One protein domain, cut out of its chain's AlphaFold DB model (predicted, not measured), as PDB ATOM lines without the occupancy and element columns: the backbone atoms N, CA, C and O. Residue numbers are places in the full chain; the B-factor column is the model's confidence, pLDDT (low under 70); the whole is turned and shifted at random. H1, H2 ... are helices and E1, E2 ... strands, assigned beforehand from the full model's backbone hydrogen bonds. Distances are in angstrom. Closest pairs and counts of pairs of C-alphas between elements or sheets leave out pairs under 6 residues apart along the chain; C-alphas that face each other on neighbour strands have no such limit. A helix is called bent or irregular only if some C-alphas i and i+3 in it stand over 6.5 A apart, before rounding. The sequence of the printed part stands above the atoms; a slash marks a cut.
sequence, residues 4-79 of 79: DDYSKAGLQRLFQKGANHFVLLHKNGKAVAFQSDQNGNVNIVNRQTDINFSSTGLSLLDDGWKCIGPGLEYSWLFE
ATOM      1  N   ASP A   4     -31.194  79.357  91.656       63.97
ATOM      2  CA  ASP A   4     -31.346  79.026  93.080       63.97
ATOM      3  C   ASP A   4     -30.658  77.709  93.474       63.97
ATOM      4  O   ASP A   4     -30.096  77.583  94.566       63.97
ATOM      5  N   ASP A   5     -30.672  76.729  92.571       59.56
ATOM      6  CA  ASP A   5     -30.136  75.389  92.810       59.56
ATOM      7  C   ASP A   5     -28.601  75.416  92.870       59.56
ATOM      8  O   ASP A   5     -27.994  74.766  93.717       59.56
ATOM      9  N   TYR A   6     -27.967  76.270  92.057       61.41
ATOM     10  CA  TYR A   6     -26.517  76.498  92.086       61.41
ATOM     11  C   TYR A   6     -26.064  77.183  93.373       61.41
ATOM     12  O   TYR A   6     -25.050  76.798  93.964       61.41
ATOM     13  N   SER A   7     -26.835  78.168  93.834       65.19
ATOM     14  CA  SER A   7     -26.549  78.866  95.086       65.19
ATOM     15  C   SER A   7     -26.622  77.899  96.268       65.19
ATOM     16  O   SER A   7     -25.691  77.842  97.072       65.19
ATOM     17  N   LYS A   8     -27.662  77.056  96.327       67.81
ATOM     18  CA  LYS A   8     -27.841  76.035  97.375       67.81
ATOM     19  C   LYS A   8     -26.847  74.884  97.263       67.81
ATOM     20  O   LYS A   8     -26.343  74.413  98.283       67.81
ATOM     21  N   ALA A   9     -26.465  74.495  96.047       72.06
ATOM     22  CA  ALA A   9     -25.407  73.518  95.823       72.06
ATOM     23  C   ALA A   9     -24.071  73.992  96.402       72.06
ATOM     24  O   ALA A   9     -23.247  73.168  96.773       72.06
ATOM     25  N   GLY A  10     -23.834  75.298  96.529       80.62
ATOM     26  CA  GLY A  10     -22.657  75.843  97.203       80.62
ATOM     27  C   GLY A  10     -22.715  75.807  98.735       80.62
ATOM     28  O   GLY A  10     -21.672  76.000  99.365       80.62
ATOM     29  N   LEU A  11     -23.889  75.591  99.338       88.62
ATOM     30  CA  LEU A  11     -24.113  75.700 100.785       88.62
ATOM     31  C   LEU A  11     -23.949  74.385 101.532       88.62
ATOM     32  O   LEU A  11     -23.683  74.407 102.729       88.62
ATOM     33  N   GLN A  12     -24.072  73.255 100.846       93.56
ATOM     34  CA  GLN A  12     -24.006  71.943 101.474       93.56
ATOM     35  C   GLN A  12     -23.181  70.939 100.681       93.56
ATOM     36  O   GLN A  12     -22.943  71.087  99.478       93.56
ATOM     37  N   ARG A  13     -22.694  69.923 101.386       95.06
ATOM     38  CA  ARG A  13     -21.934  68.806 100.829       95.06
ATOM     39  C   ARG A  13     -22.396  67.516 101.481       95.06
ATOM     40  O   ARG A  13     -22.485  67.434 102.702       95.06
ATOM     41  N   LEU A  14     -22.664  66.525 100.648       95.81
ATOM     42  CA  LEU A  14     -23.004  65.178 101.051       95.81
ATOM     43  C   LEU A  14     -21.764  64.302 100.969       95.81
ATOM     44  O   LEU A  14     -21.103  64.211  99.931       95.81
ATOM     45  N   PHE A  15     -21.484  63.644 102.077       96.62
ATOM     46  CA  PHE A  15     -20.420  62.678 102.227       96.62
ATOM     47  C   PHE A  15     -21.027  61.293 102.397       96.62
ATOM     48  O   PHE A  15     -22.043  61.150 103.070       96.62
ATOM     49  N   GLN A  16     -20.397  60.279 101.816       96.19
ATOM     50  CA  GLN A  16     -20.798  58.881 101.937       96.19
ATOM     51  C   GLN A  16     -19.626  58.032 102.429       96.19
ATOM     52  O   GLN A  16     -18.486  58.221 101.992       96.19
ATOM     53  N   LYS A  17     -19.911  57.063 103.299       94.88
ATOM     54  CA  LYS A  17     -18.958  56.035 103.729       94.88
ATOM     55  C   LYS A  17     -19.619  54.660 103.695       94.88
ATOM     56  O   LYS A  17     -20.664  54.435 104.297       94.88
ATOM     57  N   GLY A  18     -18.991  53.720 102.991       90.44
ATOM     58  CA  GLY A  18     -19.583  52.403 102.749       90.44
ATOM     59  C   GLY A  18     -20.838  52.483 101.872       90.44
ATOM     60  O   GLY A  18     -20.941  53.359 101.018       90.44
ATOM     61  N   ALA A  19     -21.773  51.549 102.068       86.44
ATOM     62  CA  ALA A  19     -22.971  51.450 101.236       86.44
ATOM     63  C   ALA A  19     -24.054  52.470 101.628       86.44
ATOM     64  O   ALA A  19     -24.642  53.100 100.753       86.44
ATOM     65  N   ASN A  20     -24.269  52.674 102.932       92.75
ATOM     66  CA  ASN A  20     -25.515  53.267 103.427       92.75
ATOM     67  C   ASN A  20     -25.313  54.450 104.383       92.75
ATOM     68  O   ASN A  20     -26.305  55.025 104.816       92.75
ATOM     69  N   HIS A  21     -24.078  54.803 104.761       95.06
ATOM     70  CA  HIS A  21     -23.843  55.899 105.706       95.06
ATOM     71  C   HIS A  21     -23.577  57.203 104.977       95.06
ATOM     72  O   HIS A  21     -22.712  57.271 104.099       95.06
ATOM     73  N   PHE A  22     -24.267  58.247 105.414       96.31
ATOM     74  CA  PHE A  22     -24.211  59.565 104.821       96.31
ATOM     75  C   PHE A  22     -24.042  60.644 105.888       96.31
ATOM     76  O   PHE A  22     -24.550  60.539 107.004       96.31
ATOM     77  N   VAL A  23     -23.330  61.704 105.529       96.69
ATOM     78  CA  VAL A  23     -23.226  62.922 106.327       96.69
ATOM     79  C   VAL A  23     -23.510  64.107 105.423       96.69
ATOM     80  O   VAL A  23     -22.784  64.352 104.460       96.69
ATOM     81  N   LEU A  24     -24.559  64.855 105.738       96.31
ATOM     82  CA  LEU A  24     -24.872  66.112 105.081       96.31
ATOM     83  C   LEU A  24     -24.318  67.269 105.907       96.31
ATOM     84  O   LEU A  24     -24.752  67.508 107.032       96.31
ATOM     85  N   LEU A  25     -23.361  67.994 105.341       95.75
ATOM     86  CA  LEU A  25     -22.761  69.190 105.922       95.75
ATOM     87  C   LEU A  25     -23.376  70.438 105.308       95.75
ATOM     88  O   LEU A  25     -23.483  70.519 104.089       95.75
ATOM     89  N   HIS A  26     -23.674  71.443 106.127       94.69
ATOM     90  CA  HIS A  26     -24.122  72.763 105.695       94.69
ATOM     91  C   HIS A  26     -23.159  73.852 106.168       94.69
ATOM     92  O   HIS A  26     -22.658  73.816 107.294       94.69
ATOM     93  N   LYS A  27     -22.944  74.876 105.339       92.56
ATOM     94  CA  LYS A  27     -22.065  76.021 105.624       92.56
ATOM     95  C   LYS A  27     -22.492  76.848 106.833       92.56
ATOM     96  O   LYS A  27     -21.646  77.469 107.460       92.56
ATOM     97  N   ASN A  28     -23.766  76.781 107.210       90.88
ATOM     98  CA  ASN A  28     -24.300  77.412 108.430       90.88
ATOM     99  C   ASN A  28     -23.931  76.650 109.720       90.88
ATOM    100  O   ASN A  28     -24.622  76.780 110.724       90.88
ATOM    101  N   GLY A  29     -22.902  75.802 109.682       93.50
ATOM    102  CA  GLY A  29     -22.415  75.055 110.837       93.50
ATOM    103  C   GLY A  29     -23.361  73.972 111.335       93.50
ATOM    104  O   GLY A  29     -23.406  73.692 112.529       93.50
ATOM    105  N   LYS A  30     -24.116  73.347 110.426       95.25
ATOM    106  CA  LYS A  30     -24.933  72.166 110.724       95.25
ATOM    107  C   LYS A  30     -24.339  70.941 110.040       95.25
ATOM    108  O   LYS A  30     -23.896  71.027 108.895       95.25
ATOM    109  N   ALA A  31     -24.392  69.799 110.710       95.69
ATOM    110  CA  ALA A  31     -24.098  68.503 110.119       95.69
ATOM    111  C   ALA A  31     -25.153  67.483 110.551       95.69
ATOM    112  O   ALA A  31     -25.526  67.421 111.721       95.69
ATOM    113  N   VAL A  32     -25.631  66.676 109.611       96.50
ATOM    114  CA  VAL A  32     -26.583  65.596 109.876       96.50
ATOM    115  C   VAL A  32     -25.974  64.293 109.395       96.50
ATOM    116  O   VAL A  32     -25.716  64.135 108.205       96.50
ATOM    117  N   ALA A  33     -25.742  63.366 110.317       95.88
ATOM    118  CA  ALA A  33     -25.352  62.001 110.002       95.88
ATOM    119  C   ALA A  33     -26.609  61.138 109.913       95.88
ATOM    120  O   ALA A  33     -27.431  61.129 110.834       95.88
ATOM    121  N   PHE A  34     -26.761  60.412 108.817       95.88
ATOM    122  CA  PHE A  34     -27.918  59.570 108.568       95.88
ATOM    123  C   PHE A  34     -27.534  58.319 107.788       95.88
ATOM    124  O   PHE A  34     -26.463  58.232 107.187       95.88
ATOM    125  N   GLN A  35     -28.417  57.333 107.815       95.31
ATOM    126  CA  GLN A  35     -28.319  56.143 106.989       95.31
ATOM    127  C   GLN A  35     -29.477  56.129 106.006       95.31
ATOM    128  O   GLN A  35     -30.586  56.516 106.373       95.31
ATOM    129  N   SER A  36     -29.215  55.702 104.777       92.88
ATOM    130  CA  SER A  36     -30.253  55.454 103.778       92.88
ATOM    131  C   SER A  36     -30.291  53.963 103.475       92.88
ATOM    132  O   SER A  36     -29.251  53.370 103.173       92.88
ATOM    133  N   ASP A  37     -31.459  53.343 103.609       89.06
ATOM    134  CA  ASP A  37     -31.661  51.952 103.200       89.06
ATOM    135  C   ASP A  37     -32.060  51.831 101.720       89.06
ATOM    136  O   ASP A  37     -32.330  52.814 101.035       89.06
ATOM    137  N   GLN A  38     -32.085  50.598 101.201       85.19
ATOM    138  CA  GLN A  38     -32.402  50.321  99.793       85.19
ATOM    139  C   GLN A  38     -33.827  50.729  99.392       85.19
ATOM    140  O   GLN A  38     -34.111  50.857  98.203       85.19
ATOM    141  N   ASN A  39     -34.710  50.954 100.366       86.88
ATOM    142  CA  ASN A  39     -36.062  51.446 100.139       86.88
ATOM    143  C   ASN A  39     -36.125  52.983 100.153       86.88
ATOM    144  O   ASN A  39     -37.204  53.546  99.982       86.88
ATOM    145  N   GLY A  40     -34.986  53.659 100.342       83.06
ATOM    146  CA  GLY A  40     -34.878  55.111 100.391       83.06
ATOM    147  C   GLY A  40     -35.327  55.720 101.717       83.06
ATOM    148  O   GLY A  40     -35.507  56.937 101.777       83.06
ATOM    149  N   ASN A  41     -35.523  54.923 102.778       90.19
ATOM    150  CA  ASN A  41     -35.840  55.513 104.074       90.19
ATOM    151  C   ASN A  41     -34.572  56.080 104.705       90.19
ATOM    152  O   ASN A  41     -33.516  55.447 104.736       90.19
ATOM    153  N   VAL A  42     -34.704  57.294 105.231       93.25
ATOM    154  CA  VAL A  42     -33.620  58.009 105.894       93.25
ATOM    155  C   VAL A  42     -33.765  57.856 107.402       93.25
ATOM    156  O   VAL A  42     -34.736  58.321 107.997       93.25
ATOM    157  N   ASN A  43     -32.771  57.240 108.034       94.62
ATOM    158  CA  ASN A  43     -32.661  57.153 109.483       94.62
ATOM    159  C   ASN A  43     -31.590  58.129 109.983       94.62
ATOM    160  O   ASN A  43     -30.403  57.953 109.710       94.62
ATOM    161  N   ILE A  44     -31.999  59.173 110.702       94.62
ATOM    162  CA  ILE A  44     -31.069  60.163 111.250       94.62
ATOM    163  C   ILE A  44     -30.384  59.573 112.481       94.62
ATOM    164  O   ILE A  44     -31.035  59.279 113.479       94.62
ATOM    165  N   VAL A  45     -29.061  59.453 112.415       94.38
ATOM    166  CA  VAL A  45     -28.230  58.914 113.497       94.38
ATOM    167  C   VAL A  45     -27.814  60.017 114.458       94.38
ATOM    168  O   VAL A  45     -27.823  59.824 115.670       94.38
ATOM    169  N   ASN A  46     -27.414  61.174 113.927       94.81
ATOM    170  CA  ASN A  46     -26.939  62.281 114.745       94.81
ATOM    171  C   ASN A  46     -27.150  63.627 114.044       94.81
ATOM    172  O   ASN A  46     -27.065  63.723 112.819       94.81
ATOM    173  N   ARG A  47     -27.363  64.681 114.832       95.19
ATOM    174  CA  ARG A  47     -27.387  66.072 114.375       95.19
ATOM    175  C   ARG A  47     -26.383  66.862 115.202       95.19
ATOM    176  O   ARG A  47     -26.422  66.822 116.426       95.19
ATOM    177  N   GLN A  48     -25.499  67.586 114.531       94.19
ATOM    178  CA  GLN A  48     -24.541  68.483 115.160       94.19
ATOM    179  C   GLN A  48     -24.754  69.906 114.657       94.19
ATOM    180  O   GLN A  48     -25.064  70.139 113.487       94.19
ATOM    181  N   THR A  49     -24.567  70.854 115.562       94.25
ATOM    182  CA  THR A  49     -24.583  72.290 115.294       94.25
ATOM    183  C   THR A  49     -23.266  72.901 115.755       94.25
ATOM    184  O   THR A  49     -22.536  72.271 116.515       94.25
ATOM    185  N   ASP A  50     -22.986  74.127 115.318       93.50
ATOM    186  CA  ASP A  50     -21.756  74.864 115.641       93.50
ATOM    187  C   ASP A  50     -20.466  74.220 115.089       93.50
ATOM    188  O   ASP A  50     -19.362  74.447 115.574       93.50
ATOM    189  N   ILE A  51     -20.580  73.408 114.033       93.56
ATOM    190  CA  ILE A  51     -19.416  72.787 113.385       93.56
ATOM    191  C   ILE A  51     -18.804  73.717 112.335       93.56
ATOM    192  O   ILE A  51     -19.503  74.451 111.637       93.56
ATOM    193  N   ASN A  52     -17.487  73.648 112.139       94.69
ATOM    194  CA  ASN A  52     -16.851  74.340 111.020       94.69
ATOM    195  C   ASN A  52     -16.983  73.501 109.741       94.69
ATOM    196  O   ASN A  52     -16.440  72.399 109.671       94.69
ATOM    197  N   PHE A  53     -17.667  74.026 108.722       92.19
ATOM    198  CA  PHE A  53     -17.913  73.315 107.462       92.19
ATOM    199  C   PHE A  53     -16.625  72.826 106.782       92.19
ATOM    200  O   PHE A  53     -16.546  71.673 106.365       92.19
ATOM    201  N   SER A  54     -15.606  73.682 106.695       91.75
ATOM    202  CA  SER A  54     -14.355  73.355 106.009       91.75
ATOM    203  C   SER A  54     -13.545  72.325 106.792       91.75
ATOM    204  O   SER A  54     -13.161  71.301 106.235       91.75
ATOM    205  N   SER A  55     -13.328  72.553 108.091       94.62
ATOM    206  CA  SER A  55     -12.550  71.637 108.935       94.62
ATOM    207  C   SER A  55     -13.232  70.278 109.084       94.62
ATOM    208  O   SER A  55     -12.570  69.247 109.003       94.62
ATOM    209  N   THR A  56     -14.557  70.264 109.244       95.06
ATOM    210  CA  THR A  56     -15.331  69.019 109.349       95.06
ATOM    211  C   THR A  56     -15.331  68.275 108.017       95.06
ATOM    212  O   THR A  56     -15.109  67.071 107.998       95.06
ATOM    213  N   GLY A  57     -15.496  68.979 106.893       93.81
ATOM    214  CA  GLY A  57     -15.402  68.381 105.561       93.81
ATOM    215  C   GLY A  57     -14.032  67.748 105.297       93.81
ATOM    216  O   GLY A  57     -13.969  66.622 104.819       93.81
ATOM    217  N   LEU A  58     -12.942  68.430 105.663       94.75
ATOM    218  CA  LEU A  58     -11.586  67.877 105.572       94.75
ATOM    219  C   LEU A  58     -11.396  66.663 106.487       94.75
ATOM    220  O   LEU A  58     -10.833  65.667 106.049       94.75
ATOM    221  N   SER A  59     -11.915  66.715 107.716       95.56
ATOM    222  CA  SER A  59     -11.844  65.592 108.662       95.56
ATOM    223  C   SER A  59     -12.598  64.364 108.147       95.56
ATOM    224  O   SER A  59     -12.132  63.243 108.302       95.56
ATOM    225  N   LEU A  60     -13.744  64.563 107.486       94.94
ATOM    226  CA  LEU A  60     -14.486  63.481 106.838       94.94
ATOM    227  C   LEU A  60     -13.679  62.864 105.689       94.94
ATOM    228  O   LEU A  60     -13.627  61.644 105.574       94.94
ATOM    229  N   LEU A  61     -13.029  63.682 104.857       95.38
ATOM    230  CA  LEU A  61     -12.166  63.176 103.783       95.38
ATOM    231  C   LEU A  61     -10.978  62.372 104.335       95.38
ATOM    232  O   LEU A  61     -10.679  61.306 103.801       95.38
ATOM    233  N   ASP A  62     -10.341  62.852 105.406       96.25
ATOM    234  CA  ASP A  62      -9.226  62.173 106.087       96.25
ATOM    235  C   ASP A  62      -9.661  60.832 106.710       96.25
ATOM    236  O   ASP A  62      -8.995  59.813 106.547       96.25
ATOM    237  N   ASP A  63     -10.864  60.790 107.294       93.94
ATOM    238  CA  ASP A  63     -11.503  59.575 107.825       93.94
ATOM    239  C   ASP A  63     -12.012  58.611 106.719       93.94
ATOM    240  O   ASP A  63     -12.583  57.548 106.996       93.94
ATOM    241  N   GLY A  64     -11.812  58.955 105.442       95.38
ATOM    242  CA  GLY A  64     -12.127  58.109 104.288       95.38
ATOM    243  C   GLY A  64     -13.560  58.228 103.763       95.38
ATOM    244  O   GLY A  64     -14.007  57.374 102.991       95.38
ATOM    245  N   TRP A  65     -14.302  59.266 104.156       96.62
ATOM    246  CA  TRP A  65     -15.582  59.593 103.532       96.62
ATOM    247  C   TRP A  65     -15.366  60.172 102.138       96.62
ATOM    248  O   TRP A  65     -14.435  60.932 101.883       96.62
ATOM    249  N   LYS A  66     -16.282  59.866 101.223       96.31
ATOM    250  CA  LYS A  66     -16.269  60.411  99.867       96.31
ATOM    251  C   LYS A  66     -17.294  61.522  99.747       96.31
ATOM    252  O   LYS A  66     -18.466  61.303 100.029       96.31
ATOM    253  N   CYS A  67     -16.874  62.698  99.293       94.56
ATOM    254  CA  CYS A  67     -17.804  63.750  98.897       94.56
ATOM    255  C   CYS A  67     -18.482  63.349  97.580       94.56
ATOM    256  O   CYS A  67     -17.822  63.294  96.543       94.56
ATOM    257  N   ILE A  68     -19.788  63.087  97.618       93.62
ATOM    258  CA  ILE A  68     -20.560  62.597  96.464       93.62
ATOM    259  C   ILE A  68     -21.412  63.680  95.794       93.62
ATOM    260  O   ILE A  68     -22.009  63.435  94.752       93.62
ATOM    261  N   GLY A  69     -21.447  64.895  96.349       92.62
ATOM    262  CA  GLY A  69     -22.118  66.033  95.724       92.62
ATOM    263  C   GLY A  69     -22.707  67.013  96.735       92.62
ATOM    264  O   GLY A  69     -22.330  66.994  97.907       92.62
ATOM    265  N   PRO A  70     -23.622  67.896  96.305       91.06
ATOM    266  CA  PRO A  70     -24.295  68.825  97.208       91.06
ATOM    267  C   PRO A  70     -25.372  68.152  98.078       91.06
ATOM    268  O   PRO A  70     -25.664  68.647  99.161       91.06
ATOM    269  N   GLY A  71     -25.954  67.028  97.637       90.62
ATOM    270  CA  GLY A  71     -27.003  66.310  98.376       90.62
ATOM    271  C   GLY A  71     -28.289  67.107  98.570       90.62
ATOM    272  O   GLY A  71     -28.870  67.059  99.649       90.62
ATOM    273  N   LEU A  72     -28.701  67.881  97.559       89.38
ATOM    274  CA  LEU A  72     -29.884  68.752  97.631       89.38
ATOM    275  C   LEU A  72     -31.181  67.981  97.920       89.38
ATOM    276  O   LEU A  72     -32.079  68.501  98.572       89.38
ATOM    277  N   GLU A  73     -31.247  66.710  97.521       89.19
ATOM    278  CA  GLU A  73     -32.351  65.800  97.857       89.19
ATOM    279  C   GLU A  73     -32.528  65.582  99.375       89.19
ATOM    280  O   GLU A  73     -33.605  65.196  99.820       89.19
ATOM    281  N   TYR A  74     -31.496  65.872 100.176       91.38
ATOM    282  CA  TYR A  74     -31.493  65.746 101.635       91.38
ATOM    283  C   TYR A  74     -31.540  67.099 102.358       91.38
ATOM    284  O   TYR A  74     -31.419  67.137 103.581       91.38
ATOM    285  N   SER A  75     -31.712  68.224 101.651       89.69
ATOM    286  CA  SER A  75     -31.738  69.561 102.274       89.69
ATOM    287  C   SER A  75     -32.813  69.706 103.358       89.69
ATOM    288  O   SER A  75     -32.601  70.437 104.325       89.69
ATOM    289  N   TRP A  76     -33.916  68.963 103.240       89.56
ATOM    290  CA  TRP A  76     -34.998  68.906 104.229       89.56
ATOM    291  C   TRP A  76     -34.554  68.359 105.598       89.56
ATOM    292  O   TRP A  76     -35.225  68.571 106.602       89.56
ATOM    293  N   LEU A  77     -33.391  67.700 105.692       89.50
ATOM    294  CA  LEU A  77     -32.831  67.246 106.972       89.50
ATOM    295  C   LEU A  77     -32.380  68.395 107.886       89.50
ATOM    296  O   LEU A  77     -32.153  68.169 109.079       89.50
ATOM    297  N   PHE A  78     -32.211  69.603 107.339       85.62
ATOM    298  CA  PHE A  78     -31.820  70.795 108.095       85.62
ATOM    299  C   PHE A  78     -32.989  71.631 108.618       85.62
ATOM    300  O   PHE A  78     -32.725  72.579 109.378       85.62
ATOM    301  N   GLU A  79     -34.212  71.299 108.197       80.56
ATOM    302  CA  GLU A  79     -35.463  71.892 108.679       80.56
ATOM    303  C   GLU A  79     -35.778  71.471 110.127       80.56
ATOM    304  O   GLU A  79     -35.349  70.372 110.580       80.56
TER     305      GLU A  79
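This is residues 4 to 79 of the 79 residues of an uncharacterized protein of Desulfobacter hydrogenophilus (UniProt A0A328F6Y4). The core is one strongly twisted sheet of five antiparallel strands with a helix over each face, H2 along the strands and the short H3 across them. The hairpins E1 to E4 follow one another as a meander, each strand the antiparallel neighbour of the one before, and E5 adds itself beside E1; the small H1 lies off the sheet before E1. The printed part has 76 residues, with three named helices and five named strands along the chain as H1 E1 E2 E3 E4 H2 E5 H3, and the sheet order is E4 E3 E2 E1 E5. The class is mixed, helices and strands, and the whole is compact, with a radius of gyration of the C-alphas of 11.5 A and spans of 30 by 29 by 20 A.

Begin at H1, residues 4 to 9, which is not on the sheet. Next look at the hairpin of E1, residues 12 to 17, and E2, residues 21 to 26, where N 15 and O 23 are 2.8 A apart, within hydrogen-bond range. E3, residues 30 to 36, is antiparallel to E2, with N 24 and O 32 at 2.8 A. The edge strand E4, residues 42 to 49, bends by 65 degrees at residue 45; N 43 and O 35 are 2.8 A apart. H2, residues 53 to 62, is on the sheet over E2 and E1 at a height of 9.2 A, along the strands at 19 degrees to E1 on the local plane; its closest C-alphas to E2 are Phe 53 and His 26, 6.5 A. The other edge strand, E5, residues 66 to 69, is antiparallel to E1, with N 14 and O 69 at 2.8 A. H3, residues 72 to 78, is on the opposite face from H2 at a height of 7.7 A, across the strands at 74 degrees to E2 on the local plane. Every O i to N i+4 pair is within hydrogen-bond range in H1 and H2; H3 has 0 of 3, but 3 of 4 O i to N i+3 pairs, and is irregular, with C-alphas 73 and 76 7.6 A apart.

Find C-alpha 4 at (-31.346, 79.026, 93.080), where H1 begins. E1 measures 16.8 A, E2 16.9 A, E3 18.9 A and E4 19.3 A. H2 runs 14.2 A from C-alpha 53 at (-17.913, 73.315, 107.462). H3 ends at C-alpha 78, (-31.820, 70.795, 108.095).

The two C-alphas farthest apart, Asn 39 and Ser 55, are 32.2 A from each other. The printed part has no cut, and its links are tight. Mean pLDDT of the printed part is 90.6; residues 4 to 8 are under 70.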